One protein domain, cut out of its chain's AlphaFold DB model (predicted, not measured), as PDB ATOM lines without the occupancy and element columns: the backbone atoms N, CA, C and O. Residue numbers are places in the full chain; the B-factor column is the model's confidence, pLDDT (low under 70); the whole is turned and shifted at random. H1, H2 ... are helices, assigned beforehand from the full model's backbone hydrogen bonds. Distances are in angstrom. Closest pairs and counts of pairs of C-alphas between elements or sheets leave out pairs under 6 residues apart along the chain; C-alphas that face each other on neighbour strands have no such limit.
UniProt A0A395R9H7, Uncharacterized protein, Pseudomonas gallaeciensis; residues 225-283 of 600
ATOM      1  N   HIS A 225       2.511   5.857 -18.156       92.12
ATOM      2  CA  HIS A 225       2.777   4.779 -17.213       92.12
ATOM      3  C   HIS A 225       1.608   3.793 -17.195       92.12
ATOM      4  O   HIS A 225       1.811   2.604 -17.430       92.12
ATOM      5  N   LEU A 226       0.379   4.291 -17.020       93.75
ATOM      6  CA  LEU A 226      -0.823   3.454 -17.034       93.75
ATOM      7  C   LEU A 226      -1.013   2.738 -18.373       93.75
ATOM      8  O   LEU A 226      -1.255   1.534 -18.401       93.75
ATOM      9  N   GLU A 227      -0.865   3.447 -19.492       94.56
ATOM     10  CA  GLU A 227      -1.035   2.859 -20.823       94.56
ATOM     11  C   GLU A 227      -0.012   1.755 -21.116       94.56
ATOM     12  O   GLU A 227      -0.356   0.764 -21.759       94.56
ATOM     13  N   CYS A 228       1.231   1.894 -20.643       95.12
ATOM     14  CA  CYS A 228       2.251   0.855 -20.788       95.12
ATOM     15  C   CYS A 228       1.951  -0.404 -19.958       95.12
ATOM     16  O   CYS A 228       2.358  -1.500 -20.350       95.12
ATOM     17  N   LEU A 229       1.229  -0.266 -18.841       94.38
ATOM     18  CA  LEU A 229       0.838  -1.379 -17.972       94.38
ATOM     19  C   LEU A 229      -0.355  -2.181 -18.515       94.38
ATOM     20  O   LEU A 229      -0.476  -3.372 -18.215       94.38
ATOM     21  N   LEU A 230      -1.211  -1.563 -19.329       94.06
ATOM     22  CA  LEU A 230      -2.363  -2.224 -19.944       94.06
ATOM     23  C   LEU A 230      -1.938  -3.176 -21.064       94.06
ATOM     24  O   LEU A 230      -1.133  -2.830 -21.933       94.06
ATOM     25  N   SER A 231      -2.565  -4.354 -21.122       92.12
ATOM     26  CA  SER A 231      -2.373  -5.288 -22.243       92.12
ATOM     27  C   SER A 231      -2.707  -4.649 -23.592       92.12
ATOM     28  O   SER A 231      -2.082  -4.938 -24.614       92.12
ATOM     29  N   SER A 232      -3.731  -3.796 -23.594       91.06
ATOM     30  CA  SER A 232      -4.321  -3.182 -24.779       91.06
ATOM     31  C   SER A 232      -4.550  -1.690 -24.505       91.06
ATOM     32  O   SER A 232      -5.535  -1.335 -23.854       91.06
ATOM     33  N   PRO A 233      -3.629  -0.803 -24.936       92.88
ATOM     34  CA  PRO A 233      -3.690   0.628 -24.617       92.88
ATOM     35  C   PRO A 233      -4.941   1.350 -25.137       92.88
ATOM     36  O   PRO A 233      -5.308   2.402 -24.627       92.88
ATOM     37  N   ASP A 234      -5.620   0.796 -26.141       90.81
ATOM     38  CA  ASP A 234      -6.876   1.304 -26.704       90.81
ATOM     39  C   ASP A 234      -8.049   1.242 -25.721       90.81
ATOM     40  O   ASP A 234      -9.013   1.992 -25.858       90.81
ATOM     41  N   THR A 235      -7.943   0.407 -24.688       91.75
ATOM     42  CA  THR A 235      -8.912   0.358 -23.587       91.75
ATOM     43  C   THR A 235      -8.853   1.589 -22.680       91.75
ATOM     44  O   THR A 235      -9.823   1.848 -21.961       91.75
ATOM     45  N   PHE A 236      -7.776   2.388 -22.740       93.50
ATOM     46  CA  PHE A 236      -7.578   3.594 -21.930       93.50
ATOM     47  C   PHE A 236      -8.463   4.762 -22.399       93.50
ATOM     48  O   PHE A 236      -8.015   5.783 -22.925       93.50
ATOM     49  N   THR A 237      -9.765   4.600 -22.193       93.94
ATOM     50  CA  THR A 237     -10.830   5.527 -22.591       93.94
ATOM     51  C   THR A 237     -11.445   6.203 -21.361       93.94
ATOM     52  O   THR A 237     -11.211   5.767 -20.229       93.94
ATOM     53  N   PRO A 238     -12.246   7.274 -21.529       94.56
ATOM     54  CA  PRO A 238     -13.041   7.843 -20.436       94.56
ATOM     55  C   PRO A 238     -13.922   6.822 -19.691       94.56
ATOM     56  O   PRO A 238     -14.234   7.025 -18.522       94.56
ATOM     57  N   ALA A 239     -14.313   5.723 -20.347       93.00
ATOM     58  CA  ALA A 239     -15.150   4.677 -19.762       93.00
ATOM     59  C   ALA A 239     -14.382   3.680 -18.871       93.00
ATOM     60  O   ALA A 239     -15.013   2.902 -18.155       93.00
ATOM     61  N   LEU A 240     -13.043   3.678 -18.905       93.44
ATOM     62  CA  LEU A 240     -12.230   2.810 -18.056       93.44
ATOM     63  C   LEU A 240     -12.197   3.360 -16.624       93.44
ATOM     64  O   LEU A 240     -11.479   4.319 -16.336       93.44
ATOM     65  N   LEU A 241     -12.984   2.743 -15.743       91.94
ATOM     66  CA  LEU A 241     -13.098   3.122 -14.328       91.94
ATOM     67  C   LEU A 241     -12.315   2.192 -13.391       91.94
ATOM     68  O   LEU A 241     -11.900   2.620 -12.320       91.94
ATOM     69  N   GLU A 242     -12.110   0.937 -13.791       93.25
ATOM     70  CA  GLU A 242     -11.433  -0.095 -13.002       93.25
ATOM     71  C   GLU A 242     -10.580  -0.979 -13.922       93.25
ATOM     72  O   GLU A 242     -10.934  -1.208 -15.082       93.25
ATOM     73  N   LEU A 243      -9.456  -1.488 -13.407       94.38
ATOM     74  CA  LEU A 243      -8.620  -2.446 -14.133       94.38
ATOM     75  C   LEU A 243      -9.294  -3.823 -14.151       94.38
ATOM     76  O   LEU A 243      -9.750  -4.312 -13.116       94.38
ATOM     77  N   SER A 244      -9.320  -4.475 -15.316       93.75
ATOM     78  CA  SER A 244      -9.881  -5.825 -15.428       93.75
ATOM     79  C   SER A 244      -9.104  -6.818 -14.542       93.75
ATOM     80  O   SER A 244      -7.871  -6.784 -14.527       93.75
ATOM     81  N   PRO A 245      -9.783  -7.763 -13.856       94.38
ATOM     82  CA  PRO A 245      -9.127  -8.824 -13.085       94.38
ATOM     83  C   PRO A 245      -8.173  -9.711 -13.894       94.38
ATOM     84  O   PRO A 245      -7.356 -10.413 -13.287       94.38
ATOM     85  N   ASP A 246      -8.315  -9.694 -15.223       92.12
ATOM     86  CA  ASP A 246      -7.514 -10.457 -16.179       92.12
ATOM     87  C   ASP A 246      -6.273  -9.694 -16.679       92.12
ATOM     88  O   ASP A 246      -5.419 -10.303 -17.330       92.12
ATOM     89  N   GLU A 247      -6.130  -8.399 -16.361       94.38
ATOM     90  CA  GLU A 247      -4.930  -7.637 -16.730       94.38
ATOM     91  C   GLU A 247      -3.669  -8.262 -16.097       94.38
ATOM     92  O   GLU A 247      -3.682  -8.615 -14.910       94.38
ATOM     93  N   PRO A 248      -2.549  -8.372 -16.843       93.69
ATOM     94  CA  PRO A 248      -1.292  -8.933 -16.359       93.69
ATOM     95  C   PRO A 248      -0.815  -8.289 -15.061       93.69
ATOM     96  O   PRO A 248      -0.431  -9.006 -14.143       93.69
ATOM     97  N   LEU A 249      -0.909  -6.960 -14.951       95.88
ATOM     98  CA  LEU A 249      -0.546  -6.231 -13.736       95.88
ATOM     99  C   LEU A 249      -1.389  -6.668 -12.527       95.88
ATOM    100  O   LEU A 249      -0.848  -6.917 -11.451       95.88
ATOM    101  N   VAL A 250      -2.708  -6.789 -12.695       97.00
ATOM    102  CA  VAL A 250      -3.629  -7.156 -11.605       97.00
ATOM    103  C   VAL A 250      -3.383  -8.595 -11.149       97.00
ATOM    104  O   VAL A 250      -3.384  -8.887  -9.950       97.00
ATOM    105  N   ARG A 251      -3.124  -9.504 -12.094       96.19
ATOM    106  CA  ARG A 251      -2.767 -10.899 -11.794       96.19
ATOM    107  C   ARG A 251      -1.415 -11.004 -11.097       96.19
ATOM    108  O   ARG A 251      -1.319 -11.699 -10.086       96.19
ATOM    109  N   LEU A 252      -0.404 -10.279 -11.579       97.31
ATOM    110  CA  LEU A 252       0.913 -10.205 -10.948       97.31
ATOM    111  C   LEU A 252       0.804  -9.703  -9.506       97.31
ATOM    112  O   LEU A 252       1.298 -10.372  -8.600       97.31
ATOM    113  N   HIS A 253       0.094  -8.594  -9.280       97.62
ATOM    114  CA  HIS A 253      -0.132  -8.038  -7.945       97.62
ATOM    115  C   HIS A 253      -0.777  -9.070  -7.005       97.62
ATOM    116  O   HIS A 253      -0.286  -9.295  -5.900       97.62
ATOM    117  N   ARG A 254      -1.816  -9.784  -7.463       97.19
ATOM    118  CA  ARG A 254      -2.464 -10.860  -6.688       97.19
ATOM    119  C   ARG A 254      -1.485 -11.979  -6.317       97.19
ATOM    120  O   ARG A 254      -1.513 -12.479  -5.194       97.19
ATOM    121  N   HIS A 255      -0.623 -12.386  -7.246       96.94
ATOM    122  CA  HIS A 255       0.387 -13.412  -6.992       96.94
ATOM    123  C   HIS A 255       1.474 -12.938  -6.023       96.94
ATOM    124  O   HIS A 255       1.858 -13.688  -5.126       96.94
ATOM    125  N   GLN A 256       1.941 -11.699  -6.160       97.56
ATOM    126  CA  GLN A 256       2.911 -11.102  -5.243       97.56
ATOM    127  C   GLN A 256       2.330 -10.957  -3.833       97.56
ATOM    128  O   GLN A 256       3.014 -11.267  -2.862       97.56
ATOM    129  N   GLN A 257       1.057 -10.573  -3.716       97.56
ATOM    130  CA  GLN A 257       0.355 -10.507  -2.438       97.56
ATOM    131  C   GLN A 257       0.268 -11.887  -1.772       97.56
ATOM    132  O   GLN A 257       0.664 -12.033  -0.618       97.56
ATOM    133  N   ALA A 258      -0.146 -12.921  -2.511       96.69
ATOM    134  CA  ALA A 258      -0.174 -14.291  -1.994       96.69
ATOM    135  C   ALA A 258       1.221 -14.781  -1.556       96.69
ATOM    136  O   ALA A 258       1.363 -15.466  -0.542       96.69
ATOM    137  N   LEU A 259       2.273 -14.421  -2.299       96.88
ATOM    138  CA  LEU A 259       3.646 -14.768  -1.940       96.88
ATOM    139  C   LEU A 259       4.089 -14.063  -0.651       96.88
ATOM    140  O   LEU A 259       4.664 -14.706   0.227       96.88
ATOM    141  N   ALA A 260       3.791 -12.769  -0.515       96.69
ATOM    142  CA  ALA A 260       4.094 -11.995   0.684       96.69
ATOM    143  C   ALA A 260       3.386 -12.570   1.922       96.69
ATOM    144  O   ALA A 260       4.023 -12.725   2.965       96.69
ATOM    145  N   GLU A 261       2.121 -12.983   1.790       96.75
ATOM    146  CA  GLU A 261       1.363 -13.663   2.848       96.75
ATOM    147  C   GLU A 261       2.031 -14.975   3.289       96.75
ATOM    148  O   GLU A 261       2.169 -15.234   4.484       96.75
ATOM    149  N   HIS A 262       2.510 -15.788   2.343       95.81
ATOM    150  CA  HIS A 262       3.232 -17.026   2.655       95.81
ATOM    151  C   HIS A 262       4.603 -16.796   3.306       95.81
ATOM    152  O   HIS A 262       5.067 -17.644   4.075       95.81
ATOM    153  N   MET A 263       5.263 -15.683   2.986       94.81
ATOM    154  CA  MET A 263       6.590 -15.331   3.498       94.81
ATOM    155  C   MET A 263       6.549 -14.453   4.755       94.81
ATOM    156  O   MET A 263       7.606 -14.177   5.323       94.81
ATOM    157  N   SER A 264       5.362 -14.022   5.198       93.50
ATOM    158  CA  SER A 264       5.191 -12.987   6.230       93.50
ATOM    159  C   SER A 264       6.001 -11.717   5.920       93.50
ATOM    160  O   SER A 264       6.602 -11.121   6.816       93.50
ATOM    161  N   ALA A 265       6.059 -11.345   4.641       93.62
ATOM    162  CA  ALA A 265       6.765 -10.170   4.144       93.62
ATOM    163  C   ALA A 265       5.794  -9.001   3.916       93.62
ATOM    164  O   ALA A 265       4.573  -9.165   3.960       93.62
ATOM    165  N   GLU A 266       6.343  -7.814   3.669       91.81
ATOM    166  CA  GLU A 266       5.546  -6.675   3.219       91.81
ATOM    167  C   GLU A 266       4.932  -6.969   1.840       91.81
ATOM    168  O   GLU A 266       5.560  -7.604   0.988       91.81
ATOM    169  N   GLY A 267       3.677  -6.558   1.652       89.69
ATOM    170  CA  GLY A 267       2.952  -6.761   0.401       89.69
ATOM    171  C   GLY A 267       3.514  -5.921  -0.752       89.69
ATOM    172  O   GLY A 267       4.275  -4.979  -0.522       89.69
ATOM    173  N   PRO A 268       3.132  -6.236  -2.003       92.88
ATOM    174  CA  PRO A 268       3.492  -5.404  -3.145       92.88
ATOM    175  C   PRO A 268       2.895  -3.997  -3.016       92.88
ATOM    176  O   PRO A 268       1.895  -3.788  -2.324       92.88
ATOM    177  N   GLN A 269       3.483  -3.040  -3.738       89.31
ATOM    178  CA  GLN A 269       2.905  -1.705  -3.874       89.31
ATOM    179  C   GLN A 269       1.471  -1.787  -4.414       89.31
ATOM    180  O   GLN A 269       1.125  -2.691  -5.183       89.31
ATOM    181  N   ALA A 270       0.633  -0.841  -3.985       92.44
ATOM    182  CA  ALA A 270      -0.745  -0.751  -4.441       92.44
ATOM    183  C   ALA A 270      -0.807  -0.577  -5.965       92.44
ATOM    184  O   ALA A 270       0.071   0.040  -6.570       92.44
ATOM    185  N   LEU A 271      -1.862  -1.123  -6.571       94.31
ATOM    186  CA  LEU A 271      -2.153  -0.882  -7.980       94.31
ATOM    187  C   LEU A 271      -2.341   0.624  -8.228       94.31
ATOM    188  O   LEU A 271      -2.858   1.318  -7.350       94.31
ATOM    189  N   PRO A 272      -1.935   1.128  -9.403       92.25
ATOM    190  CA  PRO A 272      -2.036   2.545  -9.703       92.25
ATOM    191  C   PRO A 272      -3.503   2.972  -9.826       92.25
ATOM    192  O   PRO A 272      -4.338   2.245 -10.372       92.25
ATOM    193  N   ASP A 273      -3.803   4.172  -9.336       90.31
ATOM    194  CA  ASP A 273      -5.140   4.751  -9.425       90.31
ATOM    195  C   ASP A 273      -5.499   5.094 -10.878       90.31
ATOM    196  O   ASP A 273      -4.669   5.574 -11.653       90.31
ATOM    197  N   LEU A 274      -6.773   4.907 -11.237       90.88
ATOM    198  CA  LEU A 274      -7.320   5.348 -12.519       90.88
ATOM    199  C   LEU A 274      -8.003   6.710 -12.341       90.88
ATOM    200  O   LEU A 274      -9.091   6.780 -11.761       90.88
ATOM    201  N   PRO A 275      -7.416   7.815 -12.836       87.00
ATOM    202  CA  PRO A 275      -8.045   9.116 -12.692       87.00
ATOM    203  C   PRO A 275      -9.333   9.171 -13.518       87.00
ATOM    204  O   PRO A 275      -9.389   8.668 -14.644       87.00
ATOM    205  N   ALA A 276     -10.366   9.827 -12.992       87.75
ATOM    206  CA  ALA A 276     -11.560  10.126 -13.772       87.75
ATOM    207  C   ALA A 276     -11.199  11.035 -14.960       87.75
ATOM    208  O   ALA A 276     -10.390  11.956 -14.826       87.75
ATOM    209  N   ALA A 277     -11.809  10.794 -16.119       89.06
ATOM    210  CA  ALA A 277     -11.641  11.639 -17.294       89.06
ATOM    211  C   ALA A 277     -12.961  11.798 -18.049       89.06
ATOM    212  O   ALA A 277     -13.775  10.879 -18.098       89.06
ATOM    213  N   SER A 278     -13.150  12.972 -18.644       91.50
ATOM    214  CA  SER A 278     -14.224  13.254 -19.591       91.50
ATOM    215  C   SER A 278     -13.790  12.935 -21.023       91.50
ATOM    216  O   SER A 278     -12.599  12.804 -21.323       91.50
ATOM    217  N   ASP A 279     -14.771  12.797 -21.914       94.38
ATOM    218  CA  ASP A 279     -14.518  12.651 -23.343       94.38
ATOM    219  C   ASP A 279     -14.144  13.997 -23.974       94.38
ATOM    220  O   ASP A 279     -14.995  14.846 -24.250       94.38
ATOM    221  N   LEU A 280     -12.860  14.156 -24.284       94.00
ATOM    222  CA  LEU A 280     -12.322  15.377 -24.869       94.00
ATOM    223  C   LEU A 280     -12.837  15.659 -26.285       94.00
ATOM    224  O   LEU A 280     -12.794  16.813 -26.718       94.00
ATOM    225  N   LEU A 281     -13.336  14.651 -27.010       93.69
ATOM    226  CA  LEU A 281     -13.986  14.882 -28.303       93.69
ATOM    227  C   LEU A 281     -15.312  15.628 -28.127       93.69
ATOM    228  O   LEU A 281     -15.643  16.501 -28.933       93.69
ATOM    229  N   ALA A 282     -16.064  15.302 -27.076       93.06
ATOM    230  CA  ALA A 282     -17.293  16.001 -26.726       93.06
ATOM    231  C   ALA A 282     -16.993  17.379 -26.118       93.06
ATOM    232  O   ALA A 282     -17.546  18.375 -26.587       93.06
ATOM    233  N   ASP A 283     -16.069  17.458 -25.155       93.38
ATOM    234  CA  ASP A 283     -15.732  18.708 -24.451       93.38
ATOM    235  C   ASP A 283     -15.237  19.810 -25.399       93.38
ATOM    236  O   ASP A 283     -15.501  20.995 -25.188       93.38
TER     237      ASP A 283
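What this domain is: This is residues 225 to 283 of the 600 residues of an uncharacterized protein of Pseudomonas gallaeciensis (UniProt A0A395R9H7). One longer helix, H2, makes one end of a loose rod; after it the chain turns round, folds back along H2 as an unwound stretch, residues 264 to 279, and runs on past it to the small helix H3 at the far end. Before H2, the short helix H1 and a wide loop of residues 230 to 247 lie near the other end of H2. The printed part has 59 residues with three named helices, in the order H1, H2, H3, and no named strand; the class is all helix, though under half of the residues, 25 of 59, are in named elements. The whole is loose, with a radius of gyration of the C-alphas of 14.4 A, and spans 50 by 18 by 17 A.

How they stand to each other: H2, residues 248 to 263, is the longest helix and touches no helix. H1, residues 225 to 229, is close to H2 but not clearly touching: their closest C-alphas, those of Leu 229 and Leu 249, are 6.6 A apart. H3, residues 280 to 283, is apart from both H1 and H2. In H1 and H2 every O i to N i+4 pair is within hydrogen-bond range; H3 is too short for such a pair, and its one O i to N i+3 pair is not within range.

Where its parts are: H2 has 16 residues and measures 22.3 A, from C-alpha 248 at (-1.292, -8.933, -16.359) to C-alpha 263 at (6.590, -15.331, 3.498). H1 has 5 residues and begins at C-alpha 225, at (2.777, 4.779, -17.213); it measures 6.5 A. H3 has 4 residues, measures 4.8 A and ends at C-alpha 283, at (-15.732, 18.708, -24.451).

The domain as a whole: The two C-alphas farthest apart, those of Met 263 and Ala 282, are 49.7 A apart. Both links are long, with 18 residues from H1 to H2 and 16 from H2 to H3. The printed part has no cut. The mean pLDDT of the printed part is 93.6, and no printed residue is under 70.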